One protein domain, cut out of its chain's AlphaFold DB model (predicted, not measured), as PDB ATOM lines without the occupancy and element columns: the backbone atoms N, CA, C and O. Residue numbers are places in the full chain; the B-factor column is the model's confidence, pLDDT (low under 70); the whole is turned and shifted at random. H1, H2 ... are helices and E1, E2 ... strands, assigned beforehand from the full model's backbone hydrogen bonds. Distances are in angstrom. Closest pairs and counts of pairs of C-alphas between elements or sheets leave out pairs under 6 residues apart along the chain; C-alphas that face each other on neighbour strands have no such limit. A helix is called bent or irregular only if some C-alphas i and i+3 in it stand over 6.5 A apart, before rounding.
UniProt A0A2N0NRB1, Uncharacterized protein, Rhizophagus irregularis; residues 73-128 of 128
ATOM      1  N   PHE A  73      25.942  26.011 -42.442       93.44
ATOM      2  CA  PHE A  73      26.683  27.273 -42.486       93.44
ATOM      3  C   PHE A  73      26.822  27.797 -43.921       93.44
ATOM      4  O   PHE A  73      26.576  27.078 -44.886       93.44
ATOM      5  N   PHE A  74      27.234  29.057 -44.066       94.44
ATOM      6  CA  PHE A  74      27.571  29.640 -45.364       94.44
ATOM      7  C   PHE A  74      29.088  29.639 -45.572       94.44
ATOM      8  O   PHE A  74      29.830  30.036 -44.674       94.44
ATOM      9  N   TYR A  75      29.551  29.216 -46.747       94.19
ATOM     10  CA  TYR A  75      30.963  29.248 -47.133       94.19
ATOM     11  C   TYR A  75      31.173  30.209 -48.304       94.19
ATOM     12  O   TYR A  75      30.423  30.177 -49.276       94.19
ATOM     13  N   SER A  76      32.190  31.063 -48.196       91.31
ATOM     14  CA  SER A  76      32.552  32.047 -49.223       91.31
ATOM     15  C   SER A  76      34.036  31.884 -49.547       91.31
ATOM     16  O   SER A  76      34.878  32.310 -48.751       91.31
ATOM     17  N   PRO A  77      34.377  31.206 -50.653       94.50
ATOM     18  CA  PRO A  77      35.762  31.028 -51.056       94.50
ATOM     19  C   PRO A  77      36.398  32.379 -51.430       94.50
ATOM     20  O   PRO A  77      35.707  33.259 -51.942       94.50
ATOM     21  N   PRO A  78      37.716  32.570 -51.232       90.44
ATOM     22  CA  PRO A  78      38.351  33.885 -51.393       90.44
ATOM     23  C   PRO A  78      38.354  34.434 -52.828       90.44
ATOM     24  O   PRO A  78      38.580  35.623 -53.034       90.44
ATOM     25  N   ASN A  79      38.158  33.569 -53.825       90.56
ATOM     26  CA  ASN A  79      38.377  33.872 -55.240       90.56
ATOM     27  C   ASN A  79      37.081  33.939 -56.059       90.56
ATOM     28  O   ASN A  79      37.137  33.978 -57.287       90.56
ATOM     29  N   GLU A  80      35.919  33.936 -55.409       90.25
ATOM     30  CA  GLU A  80      34.626  33.878 -56.087       90.25
ATOM     31  C   GLU A  80      33.550  34.674 -55.341       90.25
ATOM     32  O   GLU A  80      33.651  34.943 -54.148       90.25
ATOM     33  N   PHE A  81      32.523  35.103 -56.080       91.38
ATOM     34  CA  PHE A  81      31.490  36.031 -55.597       91.38
ATOM     35  C   PHE A  81      30.263  35.337 -54.991       91.38
ATOM     36  O   PHE A  81      29.352  36.008 -54.509       91.38
ATOM     37  N   CYS A  82      30.200  34.009 -55.056       91.44
ATOM     38  CA  CYS A  82      29.050  33.242 -54.596       91.44
ATOM     39  C   CYS A  82      29.223  32.805 -53.140       91.44
ATOM     40  O   CYS A  82      30.276  32.311 -52.741       91.44
ATOM     41  N   HIS A  83      28.145  32.929 -52.365       93.12
ATOM     42  CA  HIS A  83      28.036  32.311 -51.050       93.12
ATOM     43  C   HIS A  83      27.350  30.955 -51.194       93.12
ATOM     44  O   HIS A  83      26.247  30.855 -51.738       93.12
ATOM     45  N   TYR A  84      27.987  29.914 -50.680       94.25
ATOM     46  CA  TYR A  84      27.468  28.556 -50.719       94.25
ATOM     47  C   TYR A  84      26.754  28.237 -49.417       94.25
ATOM     48  O   TYR A  84      27.318  28.401 -48.339       94.25
ATOM     49  N   TYR A  85      25.521  27.749 -49.518       94.88
ATOM     50  CA  TYR A  85      24.818  27.158 -48.387       94.88
ATOM     51  C   TYR A  85      25.299  25.718 -48.203       94.88
ATOM     52  O   TYR A  85      25.055  24.860 -49.055       94.88
ATOM     53  N   ILE A  86      25.998  25.461 -47.103       93.94
ATOM     54  CA  ILE A  86      26.536  24.150 -46.758       93.94
ATOM     55  C   ILE A  86      25.641  23.520 -45.697       93.94
ATOM     56  O   ILE A  86      25.402  24.112 -44.646       93.94
ATOM     57  N   ASN A  87      25.163  22.308 -45.978       93.81
ATOM     58  CA  ASN A  87      24.382  21.498 -45.052       93.81
ATOM     59  C   ASN A  87      25.021  20.109 -44.917       93.81
ATOM     60  O   ASN A  87      24.998  19.301 -45.847       93.81
ATOM     61  N   CYS A  88      25.623  19.860 -43.763       88.75
ATOM     62  CA  CYS A  88      26.270  18.617 -43.388       88.75
ATOM     63  C   CYS A  88      25.253  17.637 -42.803       88.75
ATOM     64  O   CYS A  88      24.449  17.978 -41.937       88.75
ATOM     65  N   LYS A  89      25.359  16.374 -43.215       87.56
ATOM     66  CA  LYS A  89      24.677  15.269 -42.545       87.56
ATOM     67  C   LYS A  89      25.591  14.706 -41.463       87.56
ATOM     68  O   LYS A  89      26.722  14.329 -41.756       87.56
ATOM     69  N   GLU A  90      25.094  14.633 -40.234       85.06
ATOM     70  CA  GLU A  90      25.807  13.968 -39.146       85.06
ATOM     71  C   GLU A  90      25.862  12.456 -39.400       85.06
ATOM     72  O   GLU A  90      24.887  11.844 -39.849       85.06
ATOM     73  N   ILE A  91      27.023  11.863 -39.138       82.88
ATOM     74  CA  ILE A  91      27.246  10.422 -39.223       82.88
ATOM     75  C   ILE A  91      27.764   9.933 -37.874       82.88
ATOM     76  O   ILE A  91      28.667  10.533 -37.296       82.88
ATOM     77  N   CYS A  92      27.190   8.842 -37.367       83.50
ATOM     78  CA  CYS A  92      27.703   8.191 -36.167       83.50
ATOM     79  C   CYS A  92      29.044   7.519 -36.483       83.50
ATOM     80  O   CYS A  92      29.210   6.937 -37.558       83.50
ATOM     81  N   TYR A  93      29.982   7.566 -35.537       80.44
ATOM     82  CA  TYR A  93      31.302   6.956 -35.675       80.44
ATOM     83  C   TYR A  93      31.230   5.456 -35.999       80.44
ATOM     84  O   TYR A  93      31.947   4.990 -36.878       80.44
ATOM     85  N   ASP A  94      30.310   4.719 -35.379       80.19
ATOM     86  CA  ASP A  94      30.151   3.280 -35.625       80.19
ATOM     87  C   ASP A  94      29.681   2.996 -37.062       80.19
ATOM     88  O   ASP A  94      30.159   2.077 -37.725       80.19
ATOM     89  N   THR A  95      28.784   3.842 -37.582       78.25
ATOM     90  CA  THR A  95      28.337   3.792 -38.981       78.25
ATOM     91  C   THR A  95      29.457   4.190 -39.936       78.25
ATOM     92  O   THR A  95      29.561   3.634 -41.027       78.25
ATOM     93  N   PHE A  96      30.305   5.146 -39.559       77.81
ATOM     94  CA  PHE A  96      31.485   5.501 -40.340       77.81
ATOM     95  C   PHE A  96      32.462   4.325 -40.417       77.81
ATOM     96  O   PHE A  96      32.862   3.970 -41.518       77.81
ATOM     97  N   GLN A  97      32.769   3.677 -39.291       73.38
ATOM     98  CA  GLN A  97      33.683   2.533 -39.245       73.38
ATOM     99  C   GLN A  97      33.197   1.368 -40.115       73.38
ATOM    100  O   GLN A  97      33.941   0.917 -40.979       73.38
ATOM    101  N   GLN A  98      31.923   0.967 -40.008       68.75
ATOM    102  CA  GLN A  98      31.363  -0.083 -40.877       68.75
ATOM    103  C   GLN A  98      31.477   0.253 -42.372       68.75
ATOM    104  O   GLN A  98      31.864  -0.593 -43.172       68.75
ATOM    105  N   ASN A  99      31.185   1.500 -42.760       65.56
ATOM    106  CA  ASN A  99      31.258   1.918 -44.162       65.56
ATOM    107  C   ASN A  99      32.700   2.120 -44.663       65.56
ATOM    108  O   ASN A  99      32.944   2.031 -45.866       65.56
ATOM    109  N   VAL A 100      33.645   2.439 -43.777       65.38
ATOM    110  CA  VAL A 100      35.067   2.604 -44.111       65.38
ATOM    111  C   VAL A 100      35.748   1.250 -44.227       65.38
ATOM    112  O   VAL A 100      36.463   1.038 -45.200       65.38
ATOM    113  N   ASP A 101      35.480   0.311 -43.327       58.84
ATOM    114  CA  ASP A 101      36.068  -1.028 -43.395       58.84
ATOM    115  C   ASP A 101      35.611  -1.790 -44.651       58.84
ATOM    116  O   ASP A 101      36.407  -2.491 -45.277       58.84
ATOM    117  N   GLU A 102      34.364  -1.587 -45.097       60.81
ATOM    118  CA  GLU A 102      33.857  -2.186 -46.341       60.81
ATOM    119  C   GLU A 102      34.346  -1.479 -47.619       60.81
ATOM    120  O   GLU A 102      34.442  -2.113 -48.672       60.81
ATOM    121  N   LYS A 103      34.664  -0.176 -47.567       63.12
ATOM    122  CA  LYS A 103      34.932   0.643 -48.770       63.12
ATOM    123  C   LYS A 103      36.389   1.085 -48.935       63.12
ATOM    124  O   LYS A 103      36.784   1.457 -50.039       63.12
ATOM    125  N   LEU A 104      37.182   1.056 -47.868       63.12
ATOM    126  CA  LEU A 104      38.591   1.467 -47.838       63.12
ATOM    127  C   LEU A 104      39.560   0.275 -47.794       63.12
ATOM    128  O   LEU A 104      40.762   0.458 -47.592       63.12
ATOM    129  N   ALA A 105      39.057  -0.944 -47.989       70.69
ATOM    130  CA  ALA A 105      39.886  -2.121 -48.181       70.69
ATOM    131  C   ALA A 105      40.628  -2.011 -49.523       70.69
ATOM    132  O   ALA A 105      40.120  -2.386 -50.579       70.69
ATOM    133  N   PHE A 106      41.843  -1.466 -49.482       72.94
ATOM    134  CA  PHE A 106      42.727  -1.453 -50.641       72.94
ATOM    135  C   PHE A 106      43.194  -2.873 -50.951       72.94
ATOM    136  O   PHE A 106      43.641  -3.605 -50.062       72.94
ATOM    137  N   THR A 107      43.150  -3.251 -52.225       83.44
ATOM    138  CA  THR A 107      43.838  -4.463 -52.674       83.44
ATOM    139  C   THR A 107      45.349  -4.304 -52.477       83.44
ATOM    140  O   THR A 107      45.870  -3.188 -52.395       83.44
ATOM    141  N   PHE A 108      46.078  -5.424 -52.416       82.56
ATOM    142  CA  PHE A 108      47.540  -5.408 -52.290       82.56
ATOM    143  C   PHE A 108      48.200  -4.512 -53.357       82.56
ATOM    144  O   PHE A 108      49.036  -3.673 -53.038       82.56
ATOM    145  N   GLU A 109      47.736  -4.620 -54.601       87.06
ATOM    146  CA  GLU A 109      48.224  -3.834 -55.736       87.06
ATOM    147  C   GLU A 109      47.918  -2.334 -55.603       87.06
ATOM    148  O   GLU A 109      48.763  -1.487 -55.895       87.06
ATOM    149  N   GLN A 110      46.728  -1.971 -55.113       86.56
ATOM    150  CA  GLN A 110      46.382  -0.570 -54.855       86.56
ATOM    151  C   GLN A 110      47.269   0.034 -53.764       86.56
ATOM    152  O   GLN A 110      47.675   1.191 -53.874       86.56
ATOM    153  N   LYS A 111      47.599  -0.751 -52.734       88.81
ATOM    154  CA  LYS A 111      48.474  -0.321 -51.643       88.81
ATOM    155  C   LYS A 111      49.906  -0.081 -52.126       88.81
ATOM    156  O   LYS A 111      50.478   0.955 -51.796       88.81
ATOM    157  N   GLU A 112      50.456  -0.991 -52.928       89.81
ATOM    158  CA  GLU A 112      51.804  -0.848 -53.493       89.81
ATOM    159  C   GLU A 112      51.892   0.362 -54.437       89.81
ATOM    160  O   GLU A 112      52.816   1.173 -54.339       89.81
ATOM    161  N   ASN A 113      50.872   0.558 -55.280       91.00
ATOM    162  CA  ASN A 113      50.782   1.725 -56.157       91.00
ATOM    163  C   ASN A 113      50.715   3.041 -55.370       91.00
ATOM    164  O   ASN A 113      51.408   4.000 -55.715       91.00
ATOM    165  N   LEU A 114      49.917   3.091 -54.299       92.38
ATOM    166  CA  LEU A 114      49.810   4.277 -53.451       92.38
ATOM    167  C   LEU A 114      51.139   4.572 -52.739       92.38
ATOM    168  O   LEU A 114      51.568   5.723 -52.679       92.38
ATOM    169  N   GLU A 115      51.824   3.536 -52.252       92.44
ATOM    170  CA  GLU A 115      53.139   3.661 -51.623       92.44
ATOM    171  C   GLU A 115      54.197   4.189 -52.605       92.44
ATOM    172  O   GLU A 115      54.967   5.091 -52.262       92.44
ATOM    173  N   GLY A 116      54.213   3.683 -53.843       93.62
ATOM    174  CA  GLY A 116      55.097   4.171 -54.903       93.62
ATOM    175  C   GLY A 116      54.852   5.645 -55.237       93.62
ATOM    176  O   GLY A 116      55.796   6.437 -55.293       93.62
ATOM    177  N   TRP A 117      53.584   6.034 -55.383       92.31
ATOM    178  CA  TRP A 117      53.192   7.426 -55.619       92.31
ATOM    179  C   TRP A 117      53.608   8.356 -54.483       92.31
ATOM    180  O   TRP A 117      54.161   9.427 -54.736       92.31
ATOM    181  N   LEU A 118      53.396   7.941 -53.234       93.56
ATOM    182  CA  LEU A 118      53.796   8.723 -52.066       93.56
ATOM    183  C   LEU A 118      55.316   8.890 -52.002       93.56
ATOM    184  O   LEU A 118      55.788  10.007 -51.807       93.56
ATOM    185  N   LYS A 119      56.095   7.827 -52.238       93.12
ATOM    186  CA  LYS A 119      57.566   7.918 -52.289       93.12
ATOM    187  C   LYS A 119      58.039   8.905 -53.355       93.12
ATOM    188  O   LYS A 119      58.908   9.729 -53.075       93.12
ATOM    189  N   GLN A 120      57.443   8.863 -54.546       90.50
ATOM    190  CA  GLN A 120      57.785   9.787 -55.630       90.50
ATOM    191  C   GLN A 120      57.422  11.231 -55.291       90.50
ATOM    192  O   GLN A 120      58.236  12.137 -55.457       90.50
ATOM    193  N   TYR A 121      56.217  11.452 -54.770       89.94
ATOM    194  CA  TYR A 121      55.771  12.775 -54.358       89.94
ATOM    195  C   TYR A 121      56.687  13.363 -53.273       89.94
ATOM    196  O   TYR A 121      57.170  14.485 -53.403       89.94
ATOM    197  N   LEU A 122      57.005  12.589 -52.235       91.00
ATOM    198  CA  LEU A 122      57.879  13.042 -51.151       91.00
ATOM    199  C   LEU A 122      59.308  13.314 -51.650       91.00
ATOM    200  O   LEU A 122      59.894  14.321 -51.265       91.00
ATOM    201  N   SER A 123      59.837  12.491 -52.562       88.88
ATOM    202  CA  SER A 123      61.135  12.731 -53.215       88.88
ATOM    203  C   SER A 123      61.174  14.075 -53.957       88.88
ATOM    204  O   SER A 123      62.149  14.817 -53.873       88.88
ATOM    205  N   GLN A 124      60.082  14.440 -54.632       82.56
ATOM    206  CA  GLN A 124      60.005  15.666 -55.432       82.56
ATOM    207  C   GLN A 124      59.871  16.952 -54.603       82.56
ATOM    208  O   GLN A 124      60.288  18.018 -55.073       82.56
ATOM    209  N   TYR A 125      59.278  16.868 -53.406       78.31
ATOM    210  CA  TYR A 125      58.878  18.041 -52.615       78.31
ATOM    211  C   TYR A 125      59.569  18.178 -51.253       78.31
ATOM    212  O   TYR A 125      59.641  19.296 -50.751       78.31
ATOM    213  N   LEU A 126      60.077  17.096 -50.651       67.19
ATOM    214  CA  LEU A 126      60.712  17.133 -49.322       67.19
ATOM    215  C   LEU A 126      62.237  16.953 -49.344       67.19
ATOM    216  O   LEU A 126      62.876  17.150 -48.317       67.19
ATOM    217  N   LEU A 127      62.818  16.575 -50.486       59.81
ATOM    218  CA  LEU A 127      64.262  16.372 -50.671       59.81
ATOM    219  C   LEU A 127      64.921  17.467 -51.537       59.81
ATOM    220  O   LEU A 127      65.989  17.243 -52.105       59.81
ATOM    221  N   LYS A 128      64.294  18.648 -51.634       53.75
ATOM    222  CA  LYS A 128      64.901  19.865 -52.201       53.75
ATOM    223  C   LYS A 128      65.421  20.789 -51.112       53.75
ATOM    224  O   LYS A 128      64.737  20.893 -50.071       53.75
TER     225      LYS A 128
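This is residues 73 to 128 of the 128 residues of an uncharacterized protein of Rhizophagus irregularis (UniProt A0A2N0NRB1). An open, flat U: the small hairpin of strands E1 and E2 makes one arm, H1 lies at the base, and the long helix H2 makes the other arm, with the middle empty. The 56 printed residues hold two named strands, then two named helices, in the order E1, E2, H1, H2; the class is mostly helix, and the two-stranded sheet, E1 - E2, is antiparallel. The whole is extended, with a radius of gyration of the C-alphas of 18.6 A and spans of 40 by 38 by 14 A.

E1, residues 73 to 75, and E2, residues 84 to 87, form an antiparallel hairpin, at 143 degrees between directions. The C-alphas of Phe 74 and Tyr 85 face each other at 4.8 A, and N 75 and O 84 are within hydrogen-bond range at 2.9 A. H1, residues 93 to 103, and H2, residues 108 to 126, are apart. Both helices have every O i to N i+4 pair within hydrogen-bond range.

E1 begins at C-alpha 73 (26.683, 27.273, -42.486). H1 is 15.0 A long; H2, 26.3 A, ends at C-alpha 126 (60.712, 17.133, -49.322).

The farthest C-alphas, of Phe 81 and Phe 108, are 44.6 A apart. The printed part has no cut and no long link. The model's pLDDT is under 70 at residues 98 to 104 and 126 to 128.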